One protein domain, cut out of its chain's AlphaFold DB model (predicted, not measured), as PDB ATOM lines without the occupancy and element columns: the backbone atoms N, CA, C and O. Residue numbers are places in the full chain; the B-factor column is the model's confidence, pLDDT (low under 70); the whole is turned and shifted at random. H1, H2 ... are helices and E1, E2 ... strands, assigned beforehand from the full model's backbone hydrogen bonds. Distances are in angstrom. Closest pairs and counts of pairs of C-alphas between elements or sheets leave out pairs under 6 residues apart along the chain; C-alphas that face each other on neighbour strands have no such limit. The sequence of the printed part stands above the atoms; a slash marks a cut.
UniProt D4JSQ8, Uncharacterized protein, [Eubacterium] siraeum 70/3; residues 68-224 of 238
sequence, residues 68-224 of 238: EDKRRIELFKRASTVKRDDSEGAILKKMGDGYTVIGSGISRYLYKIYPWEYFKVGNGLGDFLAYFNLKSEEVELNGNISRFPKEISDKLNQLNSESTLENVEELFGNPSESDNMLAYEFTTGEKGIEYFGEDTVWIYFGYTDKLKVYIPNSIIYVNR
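AT A GLANCE: This is residues 68 to 224 of the 238 residues of an uncharacterized protein of [Eubacterium] siraeum 70/3 (UniProt D4JSQ8). One long, twisted antiparallel sheet curls like an arch, part of a barrel left open, with helices on its outer side at both ends of the longest axis. Two four-strand meanders make it, joined side by side along the long strands E4 and E8; H1 and H2 cover the first meander, and H4, with H3 near it, is at the second. The printed part has 157 residues, in the order H1 H2 E1 E2 E3 E4 H3 H4 E5 E6 E7 E8, a mixed class of helices and strands. The sheet runs E1 E2 E3 E4 E8 E7 E6 E5. The whole is compact, with a radius of gyration of the C-alphas of 17.0 A, yet elongated, spanning 47 by 30 by 29 A.

IN THESE COORDINATES: H1, residues 68 to 79, begins at C-alpha 68 (-12.193, -33.968, -39.346) and is 16.0 A long. H2 is residues 88 to 95. E1 is residues 100 to 102, E2 108 to 114, E3 117 to 122 and E4 128 to 139, the last 29.1 A long. H3 is residues 150 to 156 and H4 165 to 172. E5 is residues 181 to 185, E6 191 to 197 and E7 201 to 207. E8, residues 211 to 223, is 32.8 A long, bends by 63 degrees at residue 220 and ends at C-alpha 223 (9.071, -20.013, -35.953).

HOW THE PARTS SIT: E1 to E4 and E5 to E8 are meanders, each strand the antiparallel neighbour of the one before. N 102 and O 108 of the hairpin E1 and E2 are 2.8 A apart, within hydrogen-bond range, as are N 109 and O 121 of E2 and E3, 2.8 A, and N 120 and O 130 of E3 and E4, 2.8 A. E4 and E8, one from each meander, are antiparallel neighbours, with N 131 and O 219 within hydrogen-bond range at 2.8 A. Beyond them N 214 and O 204 of E8 and E7, N 195 and O 203 of E6 and E7, and N 184 and O 192 of E5 and E6 are each 2.8 A apart. H1, H2 and H4 are on one face of the sheet, making two layers, helices over strands. H1 is over E2 and E3 at a height of 9.2 A; its closest C-alphas to E2 are those of Glu 68 and Ile 113, 5.5 A. H2 is over E3, and only just over E4 with 3 C-alphas. With residues 75 to 79 alone H1 touches H2, Arg 78 and Met 95 having the closest C-alphas, 5.4 A, at a steep tilt of 47 degrees, opposite ways. H4 is only just over E7 and E6, with 3 C-alphas on each. H3 only grazes the sheet, with residues 152 to 156; it is close to H4 but not clearly touching, Lys 155 and Leu 171 having the closest C-alphas, 6.2 A. In H1, H2, H3 and H4 every O i to N i+4 pair is within hydrogen-bond range.

THE WHOLE: The C-alphas farthest apart, those of Ala 90 and Gly 143, are 47.7 A apart. The printed part has no cut and no long link. Its mean pLDDT is 91.1, with residues 103 to 107, 123 to 125 and 199 under 70.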
ATOM      1  N   GLU A  68     -13.635 -34.131 -39.322       93.31
ATOM      2  CA  GLU A  68     -12.193 -33.968 -39.346       93.31
ATOM      3  C   GLU A  68     -11.724 -33.289 -40.632       93.31
ATOM      4  O   GLU A  68     -10.914 -32.371 -40.556       93.31
ATOM      5  N   ASP A  69     -12.287 -33.623 -41.798       92.56
ATOM      6  CA  ASP A  69     -11.964 -32.926 -43.051       92.56
ATOM      7  C   ASP A  69     -12.411 -31.463 -43.009       92.56
ATOM      8  O   ASP A  69     -11.657 -30.563 -43.387       92.56
ATOM      9  N   LYS A  70     -13.617 -31.199 -42.486       93.81
ATOM     10  CA  LYS A  70     -14.100 -29.828 -42.256       93.81
ATOM     11  C   LYS A  70     -13.164 -29.074 -41.314       93.81
ATOM     12  O   LYS A  70     -12.790 -27.939 -41.612       93.81
ATOM     13  N   ARG A  71     -12.753 -29.707 -40.209       94.50
ATOM     14  CA  ARG A  71     -11.838 -29.122 -39.221       94.50
ATOM     15  C   ARG A  71     -10.454 -28.868 -39.812       94.50
ATOM     16  O   ARG A  71      -9.892 -27.802 -39.581       94.50
ATOM     17  N   ARG A  72      -9.926 -29.793 -40.615       95.12
ATOM     18  CA  ARG A  72      -8.663 -29.636 -41.341       95.12
ATOM     19  C   ARG A  72      -8.724 -28.414 -42.250       95.12
ATOM     20  O   ARG A  72      -7.907 -27.509 -42.099       95.12
ATOM     21  N   ILE A  73      -9.720 -28.341 -43.134       95.38
ATOM     22  CA  ILE A  73      -9.900 -27.216 -44.067       95.38
ATOM     23  C   ILE A  73     -10.015 -25.886 -43.311       95.38
ATOM     24  O   ILE A  73      -9.370 -24.902 -43.679       95.38
ATOM     25  N   GLU A  74     -10.807 -25.854 -42.238       96.50
ATOM     26  CA  GLU A  74     -10.962 -24.676 -41.389       96.50
ATOM     27  C   GLU A  74      -9.619 -24.217 -40.799       96.50
ATOM     28  O   GLU A  74      -9.255 -23.046 -40.936       96.50
ATOM     29  N   LEU A  75      -8.873 -25.122 -40.162       97.56
ATOM     30  CA  LEU A  75      -7.612 -24.794 -39.499       97.56
ATOM     31  C   LEU A  75      -6.537 -24.355 -40.494       97.56
ATOM     32  O   LEU A  75      -5.859 -23.365 -40.237       97.56
ATOM     33  N   PHE A  76      -6.431 -25.002 -41.659       97.56
ATOM     34  CA  PHE A  76      -5.517 -24.564 -42.720       97.56
ATOM     35  C   PHE A  76      -5.861 -23.163 -43.234       97.56
ATOM     36  O   PHE A  76      -4.972 -22.322 -43.395       97.56
ATOM     37  N   LYS A  77      -7.152 -22.868 -43.433       97.62
ATOM     38  CA  LYS A  77      -7.605 -21.529 -43.826       97.62
ATOM     39  C   LYS A  77      -7.236 -20.491 -42.767       97.62
ATOM     40  O   LYS A  77      -6.728 -19.430 -43.118       97.62
ATOM     41  N   ARG A  78      -7.431 -20.787 -41.482       97.69
ATOM     42  CA  ARG A  78      -7.055 -19.880 -40.384       97.69
ATOM     43  C   ARG A  78      -5.540 -19.685 -40.305       97.69
ATOM     44  O   ARG A  78      -5.085 -18.542 -40.278       97.69
ATOM     45  N   ALA A  79      -4.768 -20.768 -40.373       96.62
ATOM     46  CA  ALA A  79      -3.308 -20.736 -40.363       96.62
ATOM     47  C   ALA A  79      -2.733 -19.896 -41.514       96.62
ATOM     48  O   ALA A  79      -1.784 -19.149 -41.305       96.62
ATOM     49  N   SER A  80      -3.352 -19.912 -42.702       95.25
ATOM     50  CA  SER A  80      -2.914 -19.068 -43.829       95.25
ATOM     51  C   SER A  80      -3.058 -17.555 -43.598       95.25
ATOM     52  O   SER A  80      -2.473 -16.766 -44.336       95.25
ATOM     53  N   THR A  81      -3.818 -17.125 -42.583       96.44
ATOM     54  CA  THR A  81      -3.951 -15.701 -42.213       96.44
ATOM     55  C   THR A  81      -2.881 -15.236 -41.223       96.44
ATOM     56  O   THR A  81      -2.783 -14.038 -40.913       96.44
ATOM     57  N   VAL A  82      -2.097 -16.177 -40.695       94.88
ATOM     58  CA  VAL A  82      -1.023 -15.912 -39.744       94.88
ATOM     59  C   VAL A  82       0.198 -15.382 -40.487       94.88
ATOM     60  O   VAL A  82       0.576 -15.870 -41.550       94.88
ATOM     61  N   LYS A  83       0.803 -14.343 -39.923       92.50
ATOM     62  CA  LYS A  83       2.005 -13.688 -40.422       92.50
ATOM     63  C   LYS A  83       3.189 -14.051 -39.540       92.50
ATOM     64  O   LYS A  83       3.038 -14.366 -38.364       92.50
ATOM     65  N   ARG A  84       4.388 -13.954 -40.111       87.31
ATOM     66  CA  ARG A  84       5.648 -14.277 -39.430       87.31
ATOM     67  C   ARG A  84       5.868 -13.484 -38.135       87.31
ATOM     68  O   ARG A  84       6.540 -13.978 -37.236       87.31
ATOM     69  N   ASP A  85       5.364 -12.258 -38.072       87.62
ATOM     70  CA  ASP A  85       5.508 -11.315 -36.962       87.62
ATOM     71  C   ASP A  85       4.372 -11.388 -35.933       87.62
ATOM     72  O   ASP A  85       4.481 -10.749 -34.886       87.62
ATOM     73  N   ASP A  86       3.318 -12.177 -36.181       89.75
ATOM     74  CA  ASP A  86       2.243 -12.355 -35.207       89.75
ATOM     75  C   ASP A  86       2.799 -12.941 -33.903       89.75
ATOM     76  O   ASP A  86       3.493 -13.961 -33.905       89.75
ATOM     77  N   SER A  87       2.443 -12.309 -32.784       88.75
ATOM     78  CA  SER A  87       2.658 -12.888 -31.461       88.75
ATOM     79  C   SER A  87       1.755 -14.101 -31.257       88.75
ATOM     80  O   SER A  87       0.704 -14.212 -31.890       88.75
ATOM     81  N   GLU A  88       2.084 -14.975 -30.312       88.12
ATOM     82  CA  GLU A  88       1.206 -16.082 -29.920       88.12
ATOM     83  C   GLU A  88      -0.245 -15.650 -29.703       88.12
ATOM     84  O   GLU A  88      -1.153 -16.303 -30.207       88.12
ATOM     85  N   GLY A  89      -0.485 -14.556 -28.975       89.50
ATOM     86  CA  GLY A  89      -1.845 -14.082 -28.715       89.50
ATOM     87  C   GLY A  89      -2.592 -13.740 -30.008       89.50
ATOM     88  O   GLY A  89      -3.775 -14.057 -30.152       89.50
ATOM     89  N   ALA A  90      -1.896 -13.156 -30.988       92.75
ATOM     90  CA  ALA A  90      -2.450 -12.903 -32.313       92.75
ATOM     91  C   ALA A  90      -2.676 -14.207 -33.100       92.75
ATOM     92  O   ALA A  90      -3.723 -14.354 -33.736       92.75
ATOM     93  N   ILE A  91      -1.751 -15.168 -33.010       94.06
ATOM     94  CA  ILE A  91      -1.881 -16.502 -33.613       94.06
ATOM     95  C   ILE A  91      -3.107 -17.223 -33.041       94.06
ATOM     96  O   ILE A  91      -3.956 -17.678 -33.805       94.06
ATOM     97  N   LEU A  92      -3.250 -17.286 -31.715       93.38
ATOM     98  CA  LEU A  92      -4.387 -17.908 -31.034       93.38
ATOM     99  C   LEU A  92      -5.701 -17.238 -31.425       93.38
ATOM    100  O   LEU A  92      -6.657 -17.931 -31.748       93.38
ATOM    101  N   LYS A  93      -5.745 -15.905 -31.494       95.31
ATOM    102  CA  LYS A  93      -6.947 -15.185 -31.933       95.31
ATOM    103  C   LYS A  93      -7.355 -15.544 -33.368       95.31
ATOM    104  O   LYS A  93      -8.544 -15.665 -33.649       95.31
ATOM    105  N   LYS A  94      -6.388 -15.716 -34.277       96.75
ATOM    106  CA  LYS A  94      -6.642 -16.112 -35.677       96.75
ATOM    107  C   LYS A  94      -7.043 -17.584 -35.801       96.75
ATOM    108  O   LYS A  94      -7.957 -17.908 -36.560       96.75
ATOM    109  N   MET A  95      -6.399 -18.465 -35.040       96.56
ATOM    110  CA  MET A  95      -6.724 -19.895 -34.991       96.56
ATOM    111  C   MET A  95      -8.062 -20.162 -34.275       96.56
ATOM    112  O   MET A  95      -8.789 -21.073 -34.666       96.56
ATOM    113  N   GLY A  96      -8.463 -19.294 -33.345       95.38
ATOM    114  CA  GLY A  96      -9.718 -19.331 -32.591       95.38
ATOM    115  C   GLY A  96      -9.793 -20.454 -31.560       95.38
ATOM    116  O   GLY A  96      -8.780 -20.886 -31.025       95.38
ATOM    117  N   ASP A  97     -11.006 -20.914 -31.260       93.19
ATOM    118  CA  ASP A  97     -11.245 -21.864 -30.170       93.19
ATOM    119  C   ASP A  97     -11.036 -23.341 -30.567       93.19
ATOM    120  O   ASP A  97     -10.816 -23.711 -31.730       93.19
ATOM    121  N   GLY A  98     -11.155 -24.222 -29.568       92.06
ATOM    122  CA  GLY A  98     -11.095 -25.675 -29.747       92.06
ATOM    123  C   GLY A  98      -9.678 -26.244 -29.712       92.06
ATOM    124  O   GLY A  98      -9.424 -27.290 -30.310       92.06
ATOM    125  N   TYR A  99      -8.756 -25.554 -29.042       93.56
ATOM    126  CA  TYR A  99      -7.459 -26.106 -28.676       93.56
ATOM    127  C   TYR A  99      -7.502 -26.766 -27.296       93.56
ATOM    128  O   TYR A  99      -8.313 -26.428 -26.436       93.56
ATOM    129  N   THR A 100      -6.572 -27.682 -27.058       91.12
ATOM    130  CA  THR A 100      -6.239 -28.177 -25.718       91.12
ATOM    131  C   THR A 100      -4.938 -27.536 -25.258       91.12
ATOM    132  O   THR A 100      -3.969 -27.501 -26.018       91.12
ATOM    133  N   VAL A 101      -4.904 -27.043 -24.019       88.38
ATOM    134  CA  VAL A 101      -3.665 -26.572 -23.388       88.38
ATOM    135  C   VAL A 101      -2.874 -27.783 -22.899       88.38
ATOM    136  O   VAL A 101      -3.416 -28.645 -22.212       88.38
ATOM    137  N   ILE A 102      -1.598 -27.849 -23.258       82.19
ATOM    138  CA  ILE A 102      -0.661 -28.893 -22.847       82.19
ATOM    139  C   ILE A 102       0.663 -28.283 -22.376       82.19
ATOM    140  O   ILE A 102       1.054 -27.200 -22.812       82.19
ATOM    141  N   GLY A 103       1.379 -29.027 -21.532       68.38
ATOM    142  CA  GLY A 103       2.654 -28.614 -20.942       68.38
ATOM    143  C   GLY A 103       2.501 -28.078 -19.518       68.38
ATOM    144  O   GLY A 103       1.569 -27.340 -19.214       68.38
ATOM    145  N   SER A 104       3.428 -28.465 -18.638       56.47
ATOM    146  CA  SER A 104       3.568 -27.895 -17.295       56.47
ATOM    147  C   SER A 104       4.618 -26.782 -17.352       56.47
ATOM    148  O   SER A 104       5.742 -27.024 -17.786       56.47
ATOM    149  N   GLY A 105       4.247 -25.550 -16.998       59.84
ATOM    150  CA  GLY A 105       5.144 -24.383 -16.961       59.84
ATOM    151  C   GLY A 105       5.336 -23.632 -18.288       59.84
ATOM    152  O   GLY A 105       5.553 -22.425 -18.265       59.84
ATOM    153  N   ILE A 106       5.201 -24.303 -19.437       67.50
ATOM    154  CA  ILE A 106       5.239 -23.688 -20.773       67.50
ATOM    155  C   ILE A 106       3.951 -24.036 -21.529       67.50
ATOM    156  O   ILE A 106       3.776 -25.180 -21.955       67.50
ATOM    157  N   SER A 107       3.067 -23.049 -21.711       69.69
ATOM    158  CA  SER A 107       1.792 -23.238 -22.409       69.69
ATOM    159  C   SER A 107       2.008 -23.559 -23.885       69.69
ATOM    160  O   SER A 107       2.559 -22.766 -24.650       69.69
ATOM    161  N   ARG A 108       1.540 -24.733 -24.303       84.44
ATOM    162  CA  ARG A 108       1.412 -25.140 -25.704       84.44
ATOM    163  C   ARG A 108      -0.062 -25.419 -25.982       84.44
ATOM    164  O   ARG A 108      -0.764 -25.948 -25.128       84.44
ATOM    165  N   TYR A 109      -0.529 -25.087 -27.174       91.12
ATOM    166  CA  TYR A 109      -1.931 -25.203 -27.561       91.12
ATOM    167  C   TYR A 109      -2.037 -26.104 -28.781       91.12
ATOM    168  O   TYR A 109      -1.438 -25.833 -29.823       91.12
ATOM    169  N   LEU A 110      -2.779 -27.196 -28.635       93.12
ATOM    170  CA  LEU A 110      -2.966 -28.200 -29.674       93.12
ATOM    171  C   LEU A 110      -4.371 -28.110 -30.257       93.12
ATOM    172  O   LEU A 110      -5.346 -28.375 -29.557       93.12
ATOM    173  N   TYR A 111      -4.460 -27.817 -31.548       96.12
ATOM    174  CA  TYR A 111      -5.684 -27.939 -32.332       96.12
ATOM    175  C   TYR A 111      -5.660 -29.298 -33.024       96.12
ATOM    176  O   TYR A 111      -5.059 -29.453 -34.089       96.12
ATOM    177  N   LYS A 112      -6.264 -30.298 -32.382       94.50
ATOM    178  CA  LYS A 112      -6.295 -31.669 -32.899       94.50
ATOM    179  C   LYS A 112      -7.297 -31.792 -34.047       94.50
ATOM    180  O   LYS A 112      -8.402 -31.254 -33.969       94.50
ATOM    181  N   ILE A 113      -6.892 -32.517 -35.083       95.06
ATOM    182  CA  ILE A 113      -7.756 -33.015 -36.160       95.06
ATOM    183  C   ILE A 113      -7.963 -34.513 -35.915       95.06
ATOM    184  O   ILE A 113      -9.088 -34.958 -35.728       95.06
ATOM    185  N   TYR A 114      -6.855 -35.242 -35.767       92.19
ATOM    186  CA  TYR A 114      -6.784 -36.622 -35.284       92.19
ATOM    187  C   TYR A 114      -5.763 -36.726 -34.139       92.19
ATOM    188  O   TYR A 114      -4.995 -35.786 -33.919       92.19
ATOM    189  N   PRO A 115      -5.685 -37.852 -33.405       90.44
ATOM    190  CA  PRO A 115      -4.632 -38.052 -32.404       90.44
ATOM    191  C   PRO A 115      -3.203 -37.859 -32.947       90.44
ATOM    192  O   PRO A 115      -2.351 -37.350 -32.225       90.44
ATOM    193  N   TRP A 116      -2.973 -38.187 -34.223       91.88
ATOM    194  CA  TRP A 116      -1.689 -38.074 -34.933       91.88
ATOM    195  C   TRP A 116      -1.580 -36.856 -35.871       91.88
ATOM    196  O   TRP A 116      -0.560 -36.700 -36.543       91.88
ATOM    197  N   GLU A 117      -2.614 -36.012 -35.958       95.00
ATOM    198  CA  GLU A 117      -2.663 -34.861 -36.871       95.00
ATOM    199  C   GLU A 117      -3.178 -33.614 -36.146       95.00
ATOM    200  O   GLU A 117      -4.305 -33.590 -35.641       95.00
ATOM    201  N   TYR A 118      -2.368 -32.557 -36.087       94.69
ATOM    202  CA  TYR A 118      -2.703 -31.364 -35.313       94.69
ATOM    203  C   TYR A 118      -1.940 -30.117 -35.759       94.69
ATOM    204  O   TYR A 118      -0.850 -30.185 -36.324       94.69
ATOM    205  N   PHE A 119      -2.480 -28.951 -35.404       96.19
ATOM    206  CA  PHE A 119      -1.694 -27.722 -35.318       96.19
ATOM    207  C   PHE A 119      -1.223 -27.503 -33.886       96.19
ATOM    208  O   PHE A 119      -1.961 -27.737 -32.926       96.19
ATOM    209  N   LYS A 120      -0.001 -27.004 -33.748       92.69
ATOM    210  CA  LYS A 120       0.600 -26.621 -32.477       92.69
ATOM    211  C   LYS A 120       0.929 -25.137 -32.502       92.69
ATOM    212  O   LYS A 120       1.676 -24.681 -33.366       92.69
ATOM    213  N   VAL A 121       0.413 -24.432 -31.506       91.38
ATOM    214  CA  VAL A 121       0.827 -23.080 -31.126       91.38
ATOM    215  C   VAL A 121       1.594 -23.181 -29.810       91.38
ATOM    216  O   VAL A 121       1.287 -24.052 -28.995       91.38
ATOM    217  N   GLY A 122       2.605 -22.352 -29.568       80.12
ATOM    218  CA  GLY A 122       3.328 -22.405 -28.295       80.12
ATOM    219  C   GLY A 122       3.850 -21.065 -27.809       80.12
ATOM    220  O   GLY A 122       4.274 -20.260 -28.632       80.12
ATOM    221  N   ASN A 123       3.865 -20.926 -26.476       65.25
ATOM    222  CA  ASN A 123       4.722 -20.011 -25.718       65.25
ATOM    223  C   ASN A 123       5.926 -20.776 -25.162       65.25
ATOM    224  O   ASN A 123       6.000 -21.995 -25.267       65.25
ATOM    225  N   GLY A 124       6.842 -20.077 -24.500       56.22
ATOM    226  CA  GLY A 124       7.867 -20.608 -23.599       56.22
ATOM    227  C   GLY A 124       9.266 -20.628 -24.179       56.22
ATOM    228  O   GLY A 124      10.228 -20.654 -23.424       56.22
ATOM    229  N   LEU A 125       9.387 -20.544 -25.503       59.84
ATOM    230  CA  LEU A 125      10.655 -20.236 -26.161       59.84
ATOM    231  C   LEU A 125      10.501 -19.228 -27.311       59.84
ATOM    232  O   LEU A 125      11.509 -18.691 -27.732       59.84
ATOM    233  N   GLY A 126       9.298 -18.939 -27.823       70.94
ATOM    234  CA  GLY A 126       9.084 -18.039 -28.969       70.94
ATOM    235  C   GLY A 126       7.691 -18.178 -29.566       70.94
ATOM    236  O   GLY A 126       7.011 -19.155 -29.261       70.94
ATOM    237  N   ASP A 127       7.301 -17.250 -30.440       85.62
ATOM    238  CA  ASP A 127       6.063 -17.371 -31.218       85.62
ATOM    239  C   ASP A 127       6.197 -18.516 -32.231       85.62
ATOM    240  O   ASP A 127       7.139 -18.560 -33.033       85.62
ATOM    241  N   PHE A 128       5.268 -19.467 -32.185       89.31
ATOM    242  CA  PHE A 128       5.336 -20.673 -33.002       89.31
ATOM    243  C   PHE A 128       3.954 -21.096 -33.493       89.31
ATOM    244  O   PHE A 128       3.009 -21.167 -32.710       89.31
ATOM    245  N   LEU A 129       3.866 -21.434 -34.779       93.81
ATOM    246  CA  LEU A 129       2.736 -22.137 -35.376       93.81
ATOM    247  C   LEU A 129       3.267 -23.150 -36.382       93.81
ATOM    248  O   LEU A 129       3.907 -22.773 -37.368       93.81
ATOM    249  N   ALA A 130       2.933 -24.418 -36.175       93.31
ATOM    250  CA  ALA A 130       3.169 -25.454 -37.167       93.31
ATOM    251  C   ALA A 130       2.057 -26.501 -37.184       93.31
ATOM    252  O   ALA A 130       1.430 -26.790 -36.163       93.31
ATOM    253  N   TYR A 131       1.839 -27.063 -38.363       96.06
ATOM    254  CA  TYR A 131       1.049 -28.261 -38.597       96.06
ATOM    255  C   TYR A 131       1.947 -29.496 -38.520       96.06
ATOM    256  O   TYR A 131       3.085 -29.443 -38.986       96.06
ATOM    257  N   PHE A 132       1.420 -30.595 -37.984       93.81
ATOM    258  CA  PHE A 132       2.076 -31.895 -37.894       93.81
ATOM    259  C   PHE A 132       1.105 -33.007 -38.303       93.81
ATOM    260  O   PHE A 132      -0.044 -33.020 -37.859       93.81
ATOM    261  N   ASN A 133       1.590 -33.962 -39.096       95.50
ATOM    262  CA  ASN A 133       0.928 -35.232 -39.374       95.50
ATOM    263  C   ASN A 133       1.942 -36.371 -39.261       95.50
ATOM    264  O   ASN A 133       2.802 -36.518 -40.128       95.50
ATOM    265  N   LEU A 134       1.819 -37.188 -38.214       94.44
ATOM    266  CA  LEU A 134       2.734 -38.307 -37.965       94.44
ATOM    267  C   LEU A 134       2.558 -39.456 -38.962       94.44
ATOM    268  O   LEU A 134       3.491 -40.214 -39.193       94.44
ATOM    269  N   LYS A 135       1.380 -39.569 -39.585       94.62
ATOM    270  CA  LYS A 135       1.025 -40.633 -40.536       94.62
ATOM    271  C   LYS A 135       0.876 -40.091 -41.954       94.62
ATOM    272  O   LYS A 135      -0.103 -40.380 -42.636       94.62
ATOM    273  N   SER A 136       1.810 -39.237 -42.374       94.12
ATOM    274  CA  SER A 136       1.714 -38.582 -43.683       94.12
ATOM    275  C   SER A 136       2.007 -39.532 -44.838       94.12
ATOM    276  O   SER A 136       1.334 -39.462 -45.862       94.12
ATOM    277  N   GLU A 137       3.003 -40.399 -44.688       95.81
ATOM    278  CA  GLU A 137       3.388 -41.355 -45.722       95.81
ATOM    279  C   GLU A 137       3.796 -42.679 -45.077       95.81
ATOM    280  O   GLU A 137       4.698 -42.700 -44.246       95.81
ATOM    281  N   GLU A 138       3.135 -43.780 -45.438       96.56
ATOM    282  CA  GLU A 138       3.476 -45.117 -44.932       96.56
ATOM    283  C   GLU A 138       4.712 -45.669 -45.659       96.56
ATOM    284  O   GLU A 138       4.838 -45.570 -46.879       96.56
ATOM    285  N   VAL A 139       5.632 -46.258 -44.899       95.31
ATOM    286  CA  VAL A 139       6.813 -46.964 -45.396       95.31
ATOM    287  C   VAL A 139       6.527 -48.453 -45.316       95.31
ATOM    288  O   VAL A 139       6.354 -49.000 -44.227       95.31
ATOM    289  N   GLU A 140       6.492 -49.118 -46.464       94.94
ATOM    290  CA  GLU A 140       6.293 -50.563 -46.493       94.94
ATOM    291  C   GLU A 140       7.532 -51.291 -45.947       94.94
ATOM    292  O   GLU A 140       8.639 -51.155 -46.473       94.94
ATOM    293  N   LEU A 141       7.338 -52.094 -44.897       95.31
ATOM    294  CA  LEU A 141       8.373 -52.940 -44.302       95.31
ATOM    295  C   LEU A 141       8.548 -54.241 -45.104       95.31
ATOM    296  O   LEU A 141       8.096 -55.307 -44.687       95.31
ATOM    297  N   ASN A 142       9.182 -54.147 -46.273       93.19
ATOM    298  CA  ASN A 142       9.372 -55.267 -47.206       93.19
ATOM    299  C   ASN A 142      10.822 -55.793 -47.284       93.19
ATOM    300  O   ASN A 142      11.142 -56.596 -48.161       93.19
ATOM    301  N   GLY A 143      11.709 -55.321 -46.400       93.81
ATOM    302  CA  GLY A 143      13.125 -55.709 -46.362       93.81
ATOM    303  C   GLY A 143      14.006 -55.095 -47.460       93.81
ATOM    304  O   GLY A 143      15.190 -55.414 -47.519       93.81
ATOM    305  N   ASN A 144      13.461 -54.216 -48.312       95.44
ATOM    306  CA  ASN A 144      14.168 -53.584 -49.433       95.44
ATOM    307  C   ASN A 144      14.109 -52.043 -49.390       95.44
ATOM    308  O   ASN A 144      14.022 -51.369 -50.418       95.44
ATOM    309  N   ILE A 145      14.159 -51.460 -48.194       95.19
ATOM    310  CA  ILE A 145      14.161 -50.013 -47.969       95.19
ATOM    311  C   ILE A 145      15.580 -49.472 -48.184       95.19
ATOM    312  O   ILE A 145      16.526 -49.931 -47.550       95.19
ATOM    313  N   SER A 146      15.732 -48.478 -49.062       94.44
ATOM    314  CA  SER A 146      17.034 -47.859 -49.386       94.44
ATOM    315  C   SER A 146      17.014 -46.327 -49.438       94.44
ATOM    316  O   SER A 146      18.038 -45.696 -49.686       94.44
ATOM    317  N   ARG A 147      15.851 -45.710 -49.202       91.62
ATOM    318  CA  ARG A 147      15.651 -44.256 -49.329       91.62
ATOM    319  C   ARG A 147      16.190 -43.422 -48.164       91.62
ATOM    320  O   ARG A 147      16.244 -42.203 -48.275       91.62
ATOM    321  N   PHE A 148      16.543 -44.061 -47.052       92.12
ATOM    322  CA  PHE A 148      17.122 -43.415 -45.872       92.12
ATOM    323  C   PHE A 148      18.639 -43.647 -45.830       92.12
ATOM    324  O   PHE A 148      19.128 -44.565 -46.501       92.12
ATOM    325  N   PRO A 149      19.402 -42.884 -45.018       93.00
ATOM    326  CA  PRO A 149      20.805 -43.190 -44.755       93.00
ATOM    327  C   PRO A 149      21.016 -44.673 -44.437       93.00
ATOM    328  O   PRO A 149      20.170 -45.293 -43.790       93.00
ATOM    329  N   LYS A 150      22.139 -45.242 -44.896       93.06
ATOM    330  CA  LYS A 150      22.380 -46.696 -44.880       93.06
ATOM    331  C   LYS A 150      22.105 -47.331 -43.516       93.06
ATOM    332  O   LYS A 150      21.420 -48.339 -43.461       93.06
ATOM    333  N   GLU A 151      22.575 -46.721 -42.431       93.00
ATOM    334  CA  GLU A 151      22.350 -47.236 -41.075       93.00
ATOM    335  C   GLU A 151      20.857 -47.341 -40.720       93.00
ATOM    336  O   GLU A 151      20.420 -48.337 -40.147       93.00
ATOM    337  N   ILE A 152      20.061 -46.336 -41.089       94.06
ATOM    338  CA  ILE A 152      18.616 -46.321 -40.844       94.06
ATOM    339  C   ILE A 152      17.918 -47.355 -41.725       94.06
ATOM    340  O   ILE A 152      17.093 -48.119 -41.234       94.06
ATOM    341  N   SER A 153      18.278 -47.416 -43.008       95.06
ATOM    342  CA  SER A 153      17.751 -48.414 -43.943       95.06
ATOM    343  C   SER A 153      18.054 -49.847 -43.476       95.06
ATOM    344  O   SER A 153      17.152 -50.678 -43.447       95.06
ATOM    345  N   ASP A 154      19.283 -50.127 -43.029       96.38
ATOM    346  CA  ASP A 154      19.701 -51.440 -42.516       96.38
ATOM    347  C   ASP A 154      18.906 -51.850 -41.261       96.38
ATOM    348  O   ASP A 154      18.568 -53.024 -41.101       96.38
ATOM    349  N   LYS A 155      18.576 -50.902 -40.372       96.50
ATOM    350  CA  LYS A 155      17.708 -51.151 -39.206       96.50
ATOM    351  C   LYS A 155      16.257 -51.388 -39.622       96.50
ATOM    352  O   LYS A 155      15.651 -52.361 -39.189       96.50
ATOM    353  N   LEU A 156      15.701 -50.546 -40.494       96.69
ATOM    354  CA  LEU A 156      14.325 -50.701 -40.975       96.69
ATOM    355  C   LEU A 156      14.113 -52.028 -41.717       96.69
ATOM    356  O   LEU A 156      13.065 -52.643 -41.562       96.69
ATOM    357  N   ASN A 157      15.111 -52.504 -42.463       98.00
ATOM    358  CA  ASN A 157      15.044 -53.784 -43.176       98.00
ATOM    359  C   ASN A 157      15.085 -55.019 -42.261       98.00
ATOM    360  O   ASN A 157      14.843 -56.125 -42.737       98.00
ATOM    361  N   GLN A 158      15.369 -54.851 -40.966       98.06
ATOM    362  CA  GLN A 158      15.239 -55.917 -39.965       98.06
ATOM    363  C   GLN A 158      13.823 -55.998 -39.376       98.06
ATOM    364  O   GLN A 158      13.489 -56.985 -38.722       98.06
ATOM    365  N   LEU A 159      12.989 -54.981 -39.607       98.12
ATOM    366  CA  LEU A 159      11.619 -54.913 -39.113       98.12
ATOM    367  C   LEU A 159      10.626 -55.431 -40.157       98.12
ATOM    368  O   LEU A 159      10.833 -55.330 -41.366       98.12
ATOM    369  N   ASN A 160       9.502 -55.947 -39.671       97.31
ATOM    370  CA  ASN A 160       8.343 -56.324 -40.473       97.31
ATOM    371  C   ASN A 160       7.046 -56.015 -39.701       97.31
ATOM    372  O   ASN A 160       7.084 -55.487 -38.591       97.31
ATOM    373  N   SER A 161       5.881 -56.324 -40.273       96.00
ATOM    374  CA  SER A 161       4.591 -56.009 -39.637       96.00
ATOM    375  C   SER A 161       4.321 -56.756 -38.324       96.00
ATOM    376  O   SER A 161       3.449 -56.336 -37.567       96.00
ATOM    377  N   GLU A 162       5.012 -57.873 -38.077       96.88
ATOM    378  CA  GLU A 162       4.908 -58.668 -36.845       96.88
ATOM    379  C   GLU A 162       5.869 -58.184 -35.752       96.88
ATOM    380  O   GLU A 162       5.719 -58.564 -34.592       96.88
ATOM    381  N   SER A 163       6.839 -57.332 -36.100       97.81
ATOM    382  CA  SER A 163       7.701 -56.678 -35.120       97.81
ATOM    383  C   SER A 163       6.876 -55.840 -34.138       97.81
ATOM    384  O   SER A 163       5.776 -55.376 -34.440       97.81
ATOM    385  N   THR A 164       7.424 -55.625 -32.948       97.38
ATOM    386  CA  THR A 164       6.801 -54.818 -31.892       97.38
ATOM    387  C   THR A 164       7.585 -53.530 -31.655       97.38
ATOM    388  O   THR A 164       8.660 -53.326 -32.224       97.38
ATOM    389  N   LEU A 165       7.071 -52.653 -30.788       97.44
ATOM    390  CA  LEU A 165       7.836 -51.489 -30.338       97.44
ATOM    391  C   LEU A 165       9.100 -51.888 -29.559       97.44
ATOM    392  O   LEU A 165      10.078 -51.156 -29.633       97.44
ATOM    393  N   GLU A 166       9.143 -53.061 -28.915       97.31
ATOM    394  CA  GLU A 166      10.365 -53.556 -28.256       97.31
ATOM    395  C   GLU A 166      11.484 -53.790 -29.282       97.31
ATOM    396  O   GLU A 166      12.617 -53.376 -29.066       97.31
ATOM    397  N   ASN A 167      11.164 -54.338 -30.462       98.12
ATOM    398  CA  ASN A 167      12.155 -54.496 -31.534       98.12
ATOM    399  C   ASN A 167      12.630 -53.149 -32.097       98.12
ATOM    400  O   ASN A 167      13.778 -53.016 -32.519       98.12
ATOM    401  N   VAL A 168      11.754 -52.137 -32.116       97.38
ATOM    402  CA  VAL A 168      12.148 -50.769 -32.482       97.38
ATOM    403  C   VAL A 168      13.131 -50.220 -31.450       97.38
ATOM    404  O   VAL A 168      14.161 -49.672 -31.837       97.38
ATOM    405  N   GLU A 169      12.859 -50.404 -30.157       96.75
ATOM    406  CA  GLU A 169      13.755 -49.963 -29.085       96.75
ATOM    407  C   GLU A 169      15.118 -50.668 -29.131       96.75
ATOM    408  O   GLU A 169      16.149 -50.016 -28.972       96.75
ATOM    409  N   GLU A 170      15.155 -51.969 -29.433       96.94
ATOM    410  CA  GLU A 170      16.400 -52.734 -29.604       96.94
ATOM    411  C   GLU A 170      17.283 -52.188 -30.741       96.94
ATOM    412  O   GLU A 170      18.510 -52.166 -30.624       96.94
ATOM    413  N   LEU A 171      16.679 -51.734 -31.845       96.19
ATOM    414  CA  LEU A 171      17.406 -51.267 -33.033       96.19
ATOM    415  C   LEU A 171      17.750 -49.772 -32.994       96.19
ATOM    416  O   LEU A 171      18.806 -49.361 -33.493       96.19
ATOM    417  N   PHE A 172      16.853 -48.946 -32.454       94.31
ATOM    418  CA  PHE A 172      16.947 -47.483 -32.500       94.31
ATOM    419  C   PHE A 172      17.307 -46.845 -31.153       94.31
ATOM    420  O   PHE A 172      17.802 -45.718 -31.154       94.31
ATOM    421  N   GLY A 173      17.132 -47.563 -30.041       93.50
ATOM    422  CA  GLY A 173      17.334 -47.077 -28.675       93.50
ATOM    423  C   GLY A 173      16.022 -46.894 -27.905       93.50
ATOM    424  O   GLY A 173      14.933 -46.924 -28.474       93.50
ATOM    425  N   ASN A 174      16.122 -46.691 -26.589       93.38
ATOM    426  CA  ASN A 174      14.955 -46.519 -25.726       93.38
ATOM    427  C   ASN A 174      14.528 -45.034 -25.641       93.38
ATOM    428  O   ASN A 174      15.356 -44.191 -25.279       93.38
ATOM    429  N   PRO A 175      13.246 -44.686 -25.877       92.12
ATOM    430  CA  PRO A 175      12.738 -43.318 -25.732       92.12
ATOM    431  C   PRO A 175      12.926 -42.691 -24.345       92.12
ATOM    432  O   PRO A 175      12.973 -41.473 -24.224       92.12
ATOM    433  N   SER A 176      13.029 -43.503 -23.292       90.06
ATOM    434  CA  SER A 176      13.258 -43.033 -21.918       90.06
ATOM    435  C   SER A 176      14.715 -42.648 -21.655       90.06
ATOM    436  O   SER A 176      15.003 -41.964 -20.675       90.06
ATOM    437  N   GLU A 177      15.632 -43.103 -22.510       90.12
ATOM    438  CA  GLU A 177      17.079 -42.915 -22.365       90.12
ATOM    439  C   GLU A 177      17.667 -42.013 -23.458       90.12
ATOM    440  O   GLU A 177      18.824 -41.601 -23.353       90.12
ATOM    441  N   SER A 178      16.887 -41.697 -24.498       84.81
ATOM    442  CA  SER A 178      17.364 -40.986 -25.679       84.81
ATOM    443  C   SER A 178      16.597 -39.696 -25.956       84.81
ATOM    444  O   SER A 178      15.403 -39.709 -26.247       84.81
ATOM    445  N   ASP A 179      17.317 -38.570 -25.974       85.12
ATOM    446  CA  ASP A 179      16.756 -37.232 -26.230       85.12
ATOM    447  C   ASP A 179      16.167 -37.065 -27.644       85.12
ATOM    448  O   ASP A 179      15.437 -36.112 -27.917       85.12
ATOM    449  N   ASN A 180      16.518 -37.957 -28.571       89.25
ATOM    450  CA  ASN A 180      16.077 -37.915 -29.962       89.25
ATOM    451  C   ASN A 180      14.883 -38.841 -30.241       89.25
ATOM    452  O   ASN A 180      14.592 -39.135 -31.401       89.25
ATOM    453  N   MET A 181      14.215 -39.322 -29.196       93.31
ATOM    454  CA  MET A 181      13.068 -40.210 -29.309       93.31
ATOM    455  C   MET A 181      11.940 -39.749 -28.394       93.31
ATOM    456  O   MET A 181      12.173 -39.233 -27.306       93.31
ATOM    457  N   LEU A 182      10.699 -39.927 -28.844       92.06
ATOM    458  CA  LEU A 182       9.507 -39.618 -28.059       92.06
ATOM    459  C   LEU A 182       8.530 -40.786 -28.119       92.06
ATOM    460  O   LEU A 182       8.161 -41.243 -29.199       92.06
ATOM    461  N   ALA A 183       8.086 -41.245 -26.953       93.44
ATOM    462  CA  ALA A 183       7.027 -42.236 -26.847       93.44
ATOM    463  C   ALA A 183       5.651 -41.556 -26.814       93.44
ATOM    464  O   ALA A 183       5.450 -40.542 -26.140       93.44
ATOM    465  N   TYR A 184       4.694 -42.153 -27.516       90.88
ATOM    466  CA  TYR A 184       3.309 -41.715 -27.579       90.88
ATOM    467  C   TYR A 184       2.373 -42.850 -27.184       90.88
ATOM    468  O   TYR A 184       2.536 -43.993 -27.607       90.88
ATOM    469  N   GLU A 185       1.338 -42.497 -26.431       92.56
ATOM    470  CA  GLU A 185       0.186 -43.352 -26.177       92.56
ATOM    471  C   GLU A 185      -1.073 -42.557 -26.522       92.56
ATOM    472  O   GLU A 185      -1.412 -41.559 -25.877       92.56
ATOM    473  N   PHE A 186      -1.727 -42.946 -27.613       86.69
ATOM    474  CA  PHE A 186      -2.928 -42.285 -28.095       86.69
ATOM    475  C   PHE A 186      -4.174 -42.876 -27.447       86.69
ATOM    476  O   PHE A 186      -4.263 -44.058 -27.128       86.69
ATOM    477  N   THR A 187      -5.212 -42.048 -27.334       81.94
ATOM    478  CA  THR A 187      -6.510 -42.442 -26.764       81.94
ATOM    479  C   THR A 187      -7.217 -43.546 -27.554       81.94
ATOM    480  O   THR A 187      -8.165 -44.138 -27.053       81.94
ATOM    481  N   THR A 188      -6.777 -43.823 -28.782       82.25
ATOM    482  CA  THR A 188      -7.258 -44.928 -29.624       82.25
ATOM    483  C   THR A 188      -6.661 -46.284 -29.238       82.25
ATOM    484  O   THR A 188      -6.987 -47.279 -29.876       82.25
ATOM    485  N   GLY A 189      -5.790 -46.338 -28.223       88.25
ATOM    486  CA  GLY A 189      -5.052 -47.540 -27.825       88.25
ATOM    487  C   GLY A 189      -3.785 -47.783 -28.646       88.25
ATOM    488  O   GLY A 189      -3.020 -48.691 -28.337       88.25
ATOM    489  N   GLU A 190      -3.540 -46.961 -29.668       92.50
ATOM    490  CA  GLU A 190      -2.302 -46.997 -30.435       92.50
ATOM    491  C   GLU A 190      -1.148 -46.428 -29.611       92.50
ATOM    492  O   GLU A 190      -1.248 -45.343 -29.031       92.50
ATOM    493  N   LYS A 191      -0.035 -47.152 -29.614       95.75
ATOM    494  CA  LYS A 191       1.241 -46.696 -29.076       95.75
ATOM    495  C   LYS A 191       2.170 -46.356 -30.224       95.75
ATOM    496  O   LYS A 191       2.032 -46.890 -31.322       95.75
ATOM    497  N   GLY A 192       3.148 -45.503 -29.973       95.44
ATOM    498  CA  GLY A 192       4.185 -45.301 -30.962       95.44
ATOM    499  C   GLY A 192       5.436 -44.643 -30.442       95.44
ATOM    500  O   GLY A 192       5.485 -44.134 -29.325       95.44
ATOM    501  N   ILE A 193       6.443 -44.672 -31.299       96.69
ATOM    502  CA  ILE A 193       7.754 -44.091 -31.063       96.69
ATOM    503  C   ILE A 193       8.046 -43.163 -32.229       96.69
ATOM    504  O   ILE A 193       8.019 -43.561 -33.388       96.69
ATOM    505  N   GLU A 194       8.324 -41.912 -31.925       95.06
ATOM    506  CA  GLU A 194       8.875 -40.961 -32.875       95.06
ATOM    507  C   GLU A 194      10.391 -40.938 -32.710       95.06
ATOM    508  O   GLU A 194      10.894 -40.852 -31.591       95.06
ATOM    509  N   TYR A 195      11.110 -41.043 -33.821       94.56
ATOM    510  CA  TYR A 195      12.564 -41.063 -33.876       94.56
ATOM    511  C   TYR A 195      13.069 -39.900 -34.729       94.56
ATOM    512  O   TYR A 195      12.653 -39.727 -35.880       94.56
ATOM    513  N   PHE A 196      14.000 -39.135 -34.165       90.81
ATOM    514  CA  PHE A 196      14.708 -38.038 -34.814       90.81
ATOM    515  C   PHE A 196      16.168 -38.461 -35.053       90.81
ATOM    516  O   PHE A 196      17.012 -38.414 -34.158       90.81
ATOM    517  N   GLY A 197      16.475 -38.937 -36.257       80.38
ATOM    518  CA  GLY A 197      17.818 -39.372 -36.647       80.38
ATOM    519  C   GLY A 197      18.601 -38.256 -37.326       80.38
ATOM    520  O   GLY A 197      18.326 -37.950 -38.483       80.38
ATOM    521  N   GLU A 198      19.581 -37.678 -36.624       70.44
ATOM    522  CA  GLU A 198      20.365 -36.505 -37.064       70.44
ATOM    523  C   GLU A 198      19.510 -35.448 -37.816       70.44
ATOM    524  O   GLU A 198      18.290 -35.394 -37.674       70.44
ATOM    525  N   ASP A 199      20.112 -34.547 -38.590       64.12
ATOM    526  CA  ASP A 199      19.380 -33.419 -39.195       64.12
ATOM    527  C   ASP A 199      18.488 -33.820 -40.393       64.12
ATOM    528  O   ASP A 199      17.996 -32.951 -41.111       64.12
ATOM    529  N   THR A 200      18.300 -35.117 -40.681       73.56
ATOM    530  CA  THR A 200      17.696 -35.556 -41.959       73.56
ATOM    531  C   THR A 200      16.614 -36.620 -41.853       73.56
ATOM    532  O   THR A 200      15.899 -36.832 -42.834       73.56
ATOM    533  N   VAL A 201      16.450 -37.277 -40.703       88.81
ATOM    534  CA  VAL A 201      15.501 -38.385 -40.570       88.81
ATOM    535  C   VAL A 201      14.504 -38.098 -39.462       88.81
ATOM    536  O   VAL A 201      14.862 -37.917 -38.304       88.81
ATOM    537  N   TRP A 202      13.228 -38.129 -39.824       93.62
ATOM    538  CA  TRP A 202      12.114 -38.109 -38.891       93.62
ATOM    539  C   TRP A 202      11.175 -39.254 -39.259       93.62
ATOM    540  O   TRP A 202      10.684 -39.315 -40.386       93.62
ATOM    541  N   ILE A 203      11.004 -40.203 -38.340       95.81
ATOM    542  CA  ILE A 203      10.224 -41.428 -38.544       95.81
ATOM    543  C   ILE A 203       9.267 -41.606 -37.370       95.81
ATOM    544  O   ILE A 203       9.642 -41.377 -36.222       95.81
ATOM    545  N   TYR A 204       8.048 -42.053 -37.655       97.50
ATOM    546  CA  TYR A 204       7.091 -42.483 -36.643       97.50
ATOM    547  C   TYR A 204       6.787 -43.977 -36.786       97.50
ATOM    548  O   TYR A 204       6.373 -44.442 -37.848       97.50
ATOM    549  N   PHE A 205       6.983 -44.723 -35.705       97.69
ATOM    550  CA  PHE A 205       6.632 -46.129 -35.557       97.69
ATOM    551  C   PHE A 205       5.293 -46.215 -34.822       97.69
ATOM    552  O   PHE A 205       5.230 -45.920 -33.632       97.69
ATOM    553  N   GLY A 206       4.225 -46.594 -35.522       96.69
ATOM    554  CA  GLY A 206       2.893 -46.777 -34.944       96.69
ATOM    555  C   GLY A 206       2.589 -48.254 -34.706       96.69
ATOM    556  O   GLY A 206       2.883 -49.094 -35.559       96.69
ATOM    557  N   TYR A 207       1.984 -48.572 -33.563       96.19
ATOM    558  CA  TYR A 207       1.643 -49.936 -33.171       96.19
ATOM    559  C   TYR A 207       0.261 -50.005 -32.515       96.19
ATOM    560  O   TYR A 207       0.002 -49.372 -31.490       96.19
ATOM    561  N   THR A 208      -0.629 -50.802 -33.103       93.38
ATOM    562  CA  THR A 208      -1.932 -51.164 -32.514       93.38
ATOM    563  C   THR A 208      -2.015 -52.682 -32.368       93.38
ATOM    564  O   THR A 208      -2.114 -53.202 -31.263       93.38
ATOM    565  N   ASP A 209      -1.913 -53.382 -33.493       93.31
ATOM    566  CA  ASP A 209      -1.838 -54.840 -33.629       93.31
ATOM    567  C   ASP A 209      -0.623 -55.263 -34.469       93.31
ATOM    568  O   ASP A 209      -0.028 -56.315 -34.241       93.31
ATOM    569  N   LYS A 210      -0.247 -54.419 -35.432       96.38
ATOM    570  CA  LYS A 210       0.915 -54.569 -36.307       96.38
ATOM    571  C   LYS A 210       1.774 -53.320 -36.269       96.38
ATOM    572  O   LYS A 210       1.255 -52.210 -36.106       96.38
ATOM    573  N   LEU A 211       3.075 -53.501 -36.482       97.81
ATOM    574  CA  LEU A 211       3.986 -52.380 -36.653       97.81
ATOM    575  C   LEU A 211       3.797 -51.749 -38.028       97.81
ATOM    576  O   LEU A 211       3.792 -52.426 -39.059       97.81
ATOM    577  N   LYS A 212       3.695 -50.425 -38.023       97.88
ATOM    578  CA  LYS A 212       3.729 -49.591 -39.216       97.88
ATOM    579  C   LYS A 212       4.737 -48.474 -39.043       97.88
ATOM    580  O   LYS A 212       4.915 -47.950 -37.944       97.88
ATOM    581  N   VAL A 213       5.369 -48.098 -40.144       97.56
ATOM    582  CA  VAL A 213       6.364 -47.030 -40.169       97.56
ATOM    583  C   VAL A 213       5.865 -45.923 -41.068       97.56
ATOM    584  O   VAL A 213       5.340 -46.181 -42.145       97.56
ATOM    585  N   TYR A 214       6.036 -44.688 -40.618       97.44
ATOM    586  CA  TYR A 214       5.595 -43.506 -41.330       97.44
ATOM    587  C   TYR A 214       6.721 -42.489 -41.440       97.44
ATOM    588  O   TYR A 214       7.531 -42.351 -40.522       97.44
ATOM    589  N   ILE A 215       6.739 -41.753 -42.550       94.88
ATOM    590  CA  ILE A 215       7.419 -40.465 -42.645       94.88
ATOM    591  C   ILE A 215       6.398 -39.401 -42.235       94.88
ATOM    592  O   ILE A 215       5.391 -39.211 -42.931       94.88
ATOM    593  N   PRO A 216       6.614 -38.715 -41.106       95.00
ATOM    594  CA  PRO A 216       5.781 -37.594 -40.725       95.00
ATOM    595  C   PRO A 216       5.973 -36.398 -41.659       95.00
ATOM    596  O   PRO A 216       7.014 -36.220 -42.288       95.00
ATOM    597  N   ASN A 217       4.973 -35.525 -41.696       92.75
ATOM    598  CA  ASN A 217       5.050 -34.251 -42.395       92.75
ATOM    599  C   ASN A 217       4.767 -33.098 -41.430       92.75
ATOM    600  O   ASN A 217       3.946 -33.218 -40.518       92.75
ATOM    601  N   SER A 218       5.424 -31.963 -41.655       91.25
ATOM    602  CA  SER A 218       5.150 -30.736 -40.918       91.25
ATOM    603  C   SER A 218       5.203 -29.512 -41.823       91.25
ATOM    604  O   SER A 218       5.974 -29.454 -42.776       91.25
ATOM    605  N   ILE A 219       4.370 -28.519 -41.511       92.38
ATOM    606  CA  ILE A 219       4.367 -27.220 -42.191       92.38
ATOM    607  C   ILE A 219       4.526 -26.150 -41.124       92.38
ATOM    608  O   ILE A 219       3.663 -25.993 -40.259       92.38
ATOM    609  N   ILE A 220       5.627 -25.409 -41.186       90.81
ATOM    610  CA  ILE A 220       5.943 -24.342 -40.239       90.81
ATOM    611  C   ILE A 220       5.472 -23.010 -40.825       90.81
ATOM    612  O   ILE A 220       5.964 -22.577 -41.863       90.81
ATOM    613  N   TYR A 221       4.541 -22.349 -40.139       90.44
ATOM    614  CA  TYR A 221       4.022 -21.030 -40.517       90.44
ATOM    615  C   TYR A 221       4.785 -19.909 -39.811       90.44
ATOM    616  O   TYR A 221       5.143 -18.902 -40.418       90.44
ATOM    617  N   VAL A 222       5.054 -20.100 -38.519       89.44
ATOM    618  CA  VAL A 222       5.799 -19.155 -37.683       89.44
ATOM    619  C   VAL A 222       6.787 -19.940 -36.841       89.44
ATOM    620  O   VAL A 222       6.419 -20.917 -36.191       89.44
ATOM    621  N   ASN A 223       8.042 -19.501 -36.844       87.31
ATOM    622  CA  ASN A 223       9.071 -20.013 -35.953       87.31
ATOM    623  C   ASN A 223       9.972 -18.866 -35.495       87.31
ATOM    624  O   ASN A 223      10.898 -18.461 -36.198       87.31
ATOM    625  N   ARG A 224       9.659 -18.332 -34.317       81.44
ATOM    626  CA  ARG A 224      10.437 -17.306 -33.619       81.44
ATOM    627  C   ARG A 224      10.973 -17.817 -32.283       81.44
ATOM    628  O   ARG A 224      11.178 -17.043 -31.351       81.44
TER     629      ARG A 224